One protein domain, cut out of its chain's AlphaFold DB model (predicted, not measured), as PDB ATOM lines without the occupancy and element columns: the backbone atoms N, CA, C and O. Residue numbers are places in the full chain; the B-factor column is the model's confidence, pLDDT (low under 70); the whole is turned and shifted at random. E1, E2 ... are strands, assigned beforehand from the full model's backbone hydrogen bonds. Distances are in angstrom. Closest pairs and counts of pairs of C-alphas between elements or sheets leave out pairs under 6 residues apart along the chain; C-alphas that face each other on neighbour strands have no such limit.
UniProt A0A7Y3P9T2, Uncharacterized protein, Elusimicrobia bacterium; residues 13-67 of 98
ATOM      1  N   VAL A  13     178.626 220.794 163.685       98.06
ATOM      2  CA  VAL A  13     179.726 220.732 162.725       98.06
ATOM      3  C   VAL A  13     179.107 220.749 161.337       98.06
ATOM      4  O   VAL A  13     178.240 219.939 161.031       98.06
ATOM      5  N   VAL A  14     179.503 221.716 160.521       97.12
ATOM      6  CA  VAL A  14     178.865 222.023 159.243       97.12
ATOM      7  C   VAL A  14     179.904 221.892 158.145       97.12
ATOM      8  O   VAL A  14     180.913 222.602 158.160       97.12
ATOM      9  N   ALA A  15     179.645 221.005 157.188       95.88
ATOM     10  CA  ALA A  15     180.371 220.964 155.930       95.88
ATOM     11  C   ALA A  15     179.655 221.853 154.907       95.88
ATOM     12  O   ALA A  15     178.447 221.725 154.701       95.88
ATOM     13  N   GLU A  16     180.393 222.746 154.256       94.62
ATOM     14  CA  GLU A  16     179.872 223.707 153.282       94.62
ATOM     15  C   GLU A  16     180.577 223.531 151.938       94.62
ATOM     16  O   GLU A  16     181.768 223.222 151.882       94.62
ATOM     17  N   ASN A  17     179.847 223.729 150.841       92.62
ATOM     18  CA  ASN A  17     180.451 223.791 149.511       92.62
ATOM     19  C   ASN A  17     181.137 225.150 149.264       92.62
ATOM     20  O   ASN A  17     181.047 226.072 150.073       92.62
ATOM     21  N   ALA A  18     181.777 225.315 148.103       89.62
ATOM     22  CA  ALA A  18     182.468 226.556 147.734       89.62
ATOM     23  C   ALA A  18     181.578 227.823 147.726       89.62
ATOM     24  O   ALA A  18     182.101 228.933 147.772       89.62
ATOM     25  N   GLY A  19     180.250 227.672 147.659       88.81
ATOM     26  CA  GLY A  19     179.285 228.769 147.755       88.81
ATOM     27  C   GLY A  19     178.854 229.105 149.187       88.81
ATOM     28  O   GLY A  19     177.971 229.940 149.357       88.81
ATOM     29  N   GLY A  20     179.423 228.448 150.206       89.12
ATOM     30  CA  GLY A  20     179.016 228.601 151.606       89.12
ATOM     31  C   GLY A  20     177.678 227.937 151.934       89.12
ATOM     32  O   GLY A  20     177.076 228.242 152.959       89.12
ATOM     33  N   VAL A  21     177.177 227.056 151.060       90.69
ATOM     34  CA  VAL A  21     175.918 226.342 151.287       90.69
ATOM     35  C   VAL A  21     176.207 225.083 152.110       90.69
ATOM     36  O   VAL A  21     177.034 224.273 151.673       90.69
ATOM     37  N   PRO A  22     175.541 224.888 153.266       92.56
ATOM     38  CA  PRO A  22     175.641 223.658 154.043       92.56
ATOM     39  C   PRO A  22     175.223 222.439 153.223       92.56
ATOM     40  O   PRO A  22     174.142 222.419 152.640       92.56
ATOM     41  N   VAL A  23     176.075 221.419 153.198       93.44
ATOM     42  CA  VAL A  23     175.812 220.148 152.509       93.44
ATOM     43  C   VAL A  23     175.670 218.971 153.465       93.44
ATOM     44  O   VAL A  23     175.006 217.994 153.126       93.44
ATOM     45  N   ALA A  24     176.262 219.068 154.655       94.19
ATOM     46  CA  ALA A  24     176.107 218.102 155.731       94.19
ATOM     47  C   ALA A  24     176.197 218.807 157.086       94.19
ATOM     48  O   ALA A  24     176.939 219.788 157.224       94.19
ATOM     49  N   ILE A  25     175.441 218.322 158.069       95.81
ATOM     50  CA  ILE A  25     175.462 218.857 159.432       95.81
ATOM     51  C   ILE A  25     175.463 217.705 160.423       95.81
ATOM     52  O   ILE A  25     174.504 216.940 160.474       95.81
ATOM     53  N   GLU A  26     176.484 217.669 161.272       97.00
ATOM     54  CA  GLU A  26     176.498 216.828 162.462       97.00
ATOM     55  C   GLU A  26     176.099 217.645 163.696       97.00
ATOM     56  O   GLU A  26     176.587 218.764 163.903       97.00
ATOM     57  N   ARG A  27     175.193 217.099 164.517       96.75
ATOM     58  CA  ARG A  27     174.653 217.774 165.709       96.75
ATOM     59  C   ARG A  27     174.936 216.981 166.977       96.75
ATOM     60  O   ARG A  27     174.327 215.944 167.220       96.75
ATOM     61  N   ILE A  28     175.695 217.591 167.883       95.88
ATOM     62  CA  ILE A  28     176.073 217.010 169.171       95.88
ATOM     63  C   ILE A  28     175.446 217.825 170.305       95.88
ATOM     64  O   ILE A  28     175.711 219.017 170.472       95.88
ATOM     65  N   VAL A  29     174.594 217.185 171.104       93.75
ATOM     66  CA  VAL A  29     173.916 217.821 172.242       93.75
ATOM     67  C   VAL A  29     174.765 217.663 173.497       93.75
ATOM     68  O   VAL A  29     175.126 216.547 173.854       93.75
ATOM     69  N   ASN A  30     175.014 218.771 174.195       92.81
ATOM     70  CA  ASN A  30     175.828 218.848 175.408       92.81
ATOM     71  C   ASN A  30     177.185 218.136 175.242       92.81
ATOM     72  O   ASN A  30     177.449 217.177 175.970       92.81
ATOM     73  N   PRO A  31     178.016 218.556 174.268       93.19
ATOM     74  CA  PRO A  31     179.260 217.864 173.952       93.19
ATOM     75  C   PRO A  31     180.255 217.920 175.115       93.19
ATOM     76  O   PRO A  31     180.453 218.972 175.728       93.19
ATOM     77  N   ASP A  32     180.947 216.806 175.335       93.38
ATOM     78  CA  ASP A  32     182.204 216.773 176.077       93.38
ATOM     79  C   ASP A  32     183.365 216.945 175.088       93.38
ATOM     80  O   ASP A  32     183.349 216.374 173.997       93.38
ATOM     81  N   PHE A  33     184.372 217.745 175.451       91.44
ATOM     82  CA  PHE A  33     185.520 218.009 174.582       91.44
ATOM     83  C   PHE A  33     186.742 217.144 174.937       91.44
ATOM     84  O   PHE A  33     187.030 216.971 176.124       91.44
ATOM     85  N   PRO A  34     187.517 216.674 173.935       95.88
ATOM     86  CA  PRO A  34     187.288 216.839 172.493       95.88
ATOM     87  C   PRO A  34     186.064 216.048 172.005       95.88
ATOM     88  O   PRO A  34     185.900 214.884 172.355       95.88
ATOM     89  N   ALA A  35     185.223 216.694 171.194       95.44
ATOM     90  CA  ALA A  35     183.985 216.111 170.689       95.44
ATOM     91  C   ALA A  35     184.251 215.431 169.333       95.44
ATOM     92  O   ALA A  35     184.532 216.142 168.362       95.44
ATOM     93  N   PRO A  36     184.212 214.088 169.245       96.62
ATOM     94  CA  PRO A  36     184.334 213.405 167.964       96.62
ATOM     95  C   PRO A  36     183.099 213.688 167.102       96.62
ATOM     96  O   PRO A  36     181.993 213.810 167.626       96.62
ATOM     97  N   PHE A  37     183.291 213.770 165.788       96.88
ATOM     98  CA  PHE A  37     182.209 213.923 164.822       96.88
ATOM     99  C   PHE A  37     182.485 213.062 163.588       96.88
ATOM    100  O   PHE A  37     183.638 212.847 163.212       96.88
ATOM    101  N   GLU A  38     181.415 212.607 162.951       96.44
ATOM    102  CA  GLU A  38     181.422 211.929 161.659       96.44
ATOM    103  C   GLU A  38     180.257 212.498 160.844       96.44
ATOM    104  O   GLU A  38     179.229 212.864 161.406       96.44
ATOM    105  N   MET A  39     180.434 212.636 159.533       93.62
ATOM    106  CA  MET A  39     179.369 213.067 158.628       93.62
ATOM    107  C   MET A  39     179.247 212.038 157.514       93.62
ATOM    108  O   MET A  39     180.061 212.010 156.586       93.62
ATOM    109  N   GLY A  40     178.246 211.171 157.642       90.94
ATOM    110  CA  GLY A  40     177.908 210.149 156.668       90.94
ATOM    111  C   GLY A  40     176.659 210.518 155.864       90.94
ATOM    112  O   GLY A  40     176.222 211.670 155.846       90.94
ATOM    113  N   PRO A  41     176.046 209.537 155.178       89.00
ATOM    114  CA  PRO A  41     174.831 209.763 154.400       89.00
ATOM    115  C   PRO A  41     173.628 210.275 155.208       89.00
ATOM    116  O   PRO A  41     172.734 210.873 154.617       89.00
ATOM    117  N   ALA A  42     173.577 210.028 156.522       90.25
ATOM    118  CA  ALA A  42     172.470 210.458 157.381       90.25
ATOM    119  C   ALA A  42     172.525 211.959 157.714       90.25
ATOM    120  O   ALA A  42     171.488 212.577 157.943       90.25
ATOM    121  N   GLU A  43     173.720 212.546 157.676       92.44
ATOM    122  CA  GLU A  43     173.974 213.956 157.971       92.44
ATOM    123  C   GLU A  43     173.909 214.830 156.708       92.44
ATOM    124  O   GLU A  43     173.960 216.058 156.809       92.44
ATOM    125  N   LEU A  44     173.798 214.223 155.517       91.25
ATOM    126  CA  LEU A  44     173.677 214.938 154.248       91.25
ATOM    127  C   LEU A  44     172.346 215.692 154.161       91.25
ATOM    128  O   LEU A  44     171.266 215.121 154.295       91.25
ATOM    129  N   LEU A  45     172.433 216.981 153.841       87.69
ATOM    130  CA  LEU A  45     171.282 217.818 153.495       87.69
ATOM    131  C   LEU A  45     170.954 217.741 152.003       87.69
ATOM    132  O   LEU A  45     169.801 217.880 151.608       87.69
ATOM    133  N   GLU A  46     171.981 217.507 151.187       74.94
ATOM    134  CA  GLU A  46     171.874 217.376 149.740       74.94
ATOM    135  C   GLU A  46     172.283 215.953 149.325       74.94
ATOM    136  O   GLU A  46     173.428 215.554 149.559       74.94
ATOM    137  N   PRO A  47     171.395 215.176 148.676       65.81
ATOM    138  CA  PRO A  47     171.672 213.780 148.336       65.81
ATOM    139  C   PRO A  47     172.815 213.598 147.323       65.81
ATOM    140  O   PRO A  47     173.302 212.483 147.146       65.81
ATOM    141  N   ALA A  48     173.248 214.669 146.649       63.84
ATOM    142  CA  ALA A  48     174.253 214.633 145.591       63.84
ATOM    143  C   ALA A  48     175.423 215.597 145.846       63.84
ATOM    144  O   ALA A  48     175.789 216.393 144.976       63.84
ATOM    145  N   VAL A  49     176.058 215.515 147.020       66.50
ATOM    146  CA  VAL A  49     177.379 216.136 147.196       66.50
ATOM    147  C   VAL A  49     178.342 215.488 146.207       66.50
ATOM    148  O   VAL A  49     178.646 214.299 146.296       66.50
ATOM    149  N   SER A  50     178.808 216.265 145.227       71.44
ATOM    150  CA  SER A  50     179.807 215.784 144.276       71.44
ATOM    151  C   SER A  50     181.037 215.312 145.045       71.44
ATOM    152  O   SER A  50     181.655 216.092 145.768       71.44
ATOM    153  N   SER A  51     181.430 214.051 144.844       68.75
ATOM    154  CA  SER A  51     182.576 213.421 145.518       68.75
ATOM    155  C   SER A  51     183.914 214.129 145.270       68.75
ATOM    156  O   SER A  51     184.908 213.819 145.918       68.75
ATOM    157  N   ARG A  52     183.954 215.078 144.326       72.06
ATOM    158  CA  ARG A  52     185.140 215.862 143.961       72.06
ATOM    159  C   ARG A  52     185.050 217.338 144.344       72.06
ATOM    160  O   ARG A  52     186.007 218.068 144.097       72.06
ATOM    161  N   ALA A  53     183.923 217.802 144.882       83.44
ATOM    162  CA  ALA A  53     183.795 219.200 145.267       83.44
ATOM    163  C   ALA A  53     184.580 219.461 146.566       83.44
ATOM    164  O   ALA A  53     184.408 218.711 147.527       83.44
ATOM    165  N   PRO A  54     185.436 220.500 146.615       92.44
ATOM    166  CA  PRO A  54     186.089 220.896 147.852       92.44
ATOM    167  C   PRO A  54     185.050 221.436 148.839       92.44
ATOM    168  O   PRO A  54     184.175 222.222 148.468       92.44
ATOM    169  N   LEU A  55     185.179 221.013 150.091       94.75
ATOM    170  CA  LEU A  55     184.328 221.405 151.205       94.75
ATOM    171  C   LEU A  55     185.136 222.183 152.236       94.75
ATOM    172  O   LEU A  55     186.293 221.863 152.499       94.75
ATOM    173  N   THR A  56     184.516 223.164 152.871       97.00
ATOM    174  CA  THR A  56     185.021 223.764 154.109       97.00
ATOM    175  C   THR A  56     184.261 223.189 155.294       97.00
ATOM    176  O   THR A  56     183.092 222.837 155.164       97.00
ATOM    177  N   VAL A  57     184.912 223.095 156.453       97.44
ATOM    178  CA  VAL A  57     184.275 222.613 157.685       97.44
ATOM    179  C   VAL A  57     184.342 223.704 158.740       97.44
ATOM    180  O   VAL A  57     185.421 224.210 159.050       97.44
ATOM    181  N   ARG A  58     183.191 224.050 159.313       97.00
ATOM    182  CA  ARG A  58     183.097 224.962 160.455       97.00
ATOM    183  C   ARG A  58     182.327 224.338 161.600       97.00
ATOM    184  O   ARG A  58     181.538 223.423 161.399       97.00
ATOM    185  N   ALA A  59     182.527 224.872 162.794       97.44
ATOM    186  CA  ALA A  59     181.773 224.497 163.973       97.44
ATOM    187  C   ALA A  59     181.119 225.723 164.613       97.44
ATOM    188  O   ALA A  59     181.667 226.829 164.590       97.44
ATOM    189  N   MET A  60     179.937 225.520 165.182       96.62
ATOM    190  CA  MET A  60     179.201 226.522 165.940       96.62
ATOM    191  C   MET A  60     178.602 225.871 167.180       96.62
ATOM    192  O   MET A  60     177.932 224.847 167.083       96.62
ATOM    193  N   MET A  61     178.807 226.496 168.333       95.94
ATOM    194  CA  MET A  61     178.155 226.147 169.582       95.94
ATOM    195  C   MET A  61     177.190 227.253 169.996       95.94
ATOM    196  O   MET A  61     177.581 228.416 170.100       95.94
ATOM    197  N   ASN A  62     175.941 226.879 170.260       94.25
ATOM    198  CA  ASN A  62     174.912 227.785 170.763       94.25
ATOM    199  C   ASN A  62     173.919 227.047 171.674       94.25
ATOM    200  O   ASN A  62     173.961 225.826 171.805       94.25
ATOM    201  N   THR A  63     173.020 227.786 172.323       92.75
ATOM    202  CA  THR A  63     171.976 227.229 173.208       92.75
ATOM    203  C   THR A  63     170.572 227.260 172.602       92.75
ATOM    204  O   THR A  63     169.611 226.821 173.233       92.75
ATOM    205  N   ARG A  64     170.440 227.790 171.381       91.38
ATOM    206  CA  ARG A  64     169.162 227.947 170.669       91.38
ATOM    207  C   ARG A  64     168.793 226.707 169.863       91.38
ATOM    208  O   ARG A  64     167.611 226.438 169.676       91.38
ATOM    209  N   GLY A  65     169.793 225.936 169.440       90.19
ATOM    210  CA  GLY A  65     169.604 224.694 168.706       90.19
ATOM    211  C   GLY A  65     169.367 224.869 167.210       90.19
ATOM    212  O   GLY A  65     168.783 223.982 166.589       90.19
ATOM    213  N   ASP A  66     169.826 225.978 166.634       89.81
ATOM    214  CA  ASP A  66     169.749 226.271 165.207       89.81
ATOM    215  C   ASP A  66     171.133 226.454 164.564       89.81
ATOM    216  O   ASP A  66     172.114 226.807 165.220       89.81
ATOM    217  N   VAL A  67     171.206 226.202 163.254       89.38
ATOM    218  CA  VAL A  67     172.382 226.485 162.420       89.38
ATOM    219  C   VAL A  67     172.052 227.657 161.514       89.38
ATOM    220  O   VAL A  67     171.023 227.660 160.845       89.38
TER     221      VAL A  67
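What this domain is: This is residues 13 to 67 of the 98 residues of an uncharacterized protein of Elusimicrobia bacterium (UniProt A0A7Y3P9T2). With little regular structure, this is a small, strongly twisted sheet of three strands, short E1 in the middle between longer E2 and E3, and a long loop, residues 30 to 55, that folds back from the end of E2 to the start of E3. The printed part has 55 residues, 19 of them in E1, E2 and E3, in that order along the chain; the class is all strand. The sheet's order is E2, E1, E3, antiparallel. It is only just compact, close to loose, with a radius of gyration of the C-alphas of 11.7 A, and elongated, spanning 32 by 18 by 17 A.

How they stand to each other: Start at E1, residues 13 to 16, the inner strand. E2, residues 22 to 29, forms a hairpin with it at 178 degrees; look for N 13 and O 26, 2.9 A apart, within hydrogen-bond range. E3, residues 56 to 62, is antiparallel to E1 at 142 degrees, with N 14 and O 58 at 2.8 A. Edge strands E2 and E3 are apart.

Where its parts are: Find C-alpha 13 at (179.726, 220.732, 162.725); E1 runs 9.9 A from there. E2 covers 19.2 A. E3 covers 19.9 A, ending at C-alpha 62, (174.912, 227.785, 170.763).

The domain as a whole: The C-alphas of Arg 52 and Thr 63 are farthest apart, at 34.0 A. The printed part has no cut. The link E1 to E2 is tight, E2 to E3 long. Look for pLDDT under 70 at residues 47 to 49 and 51.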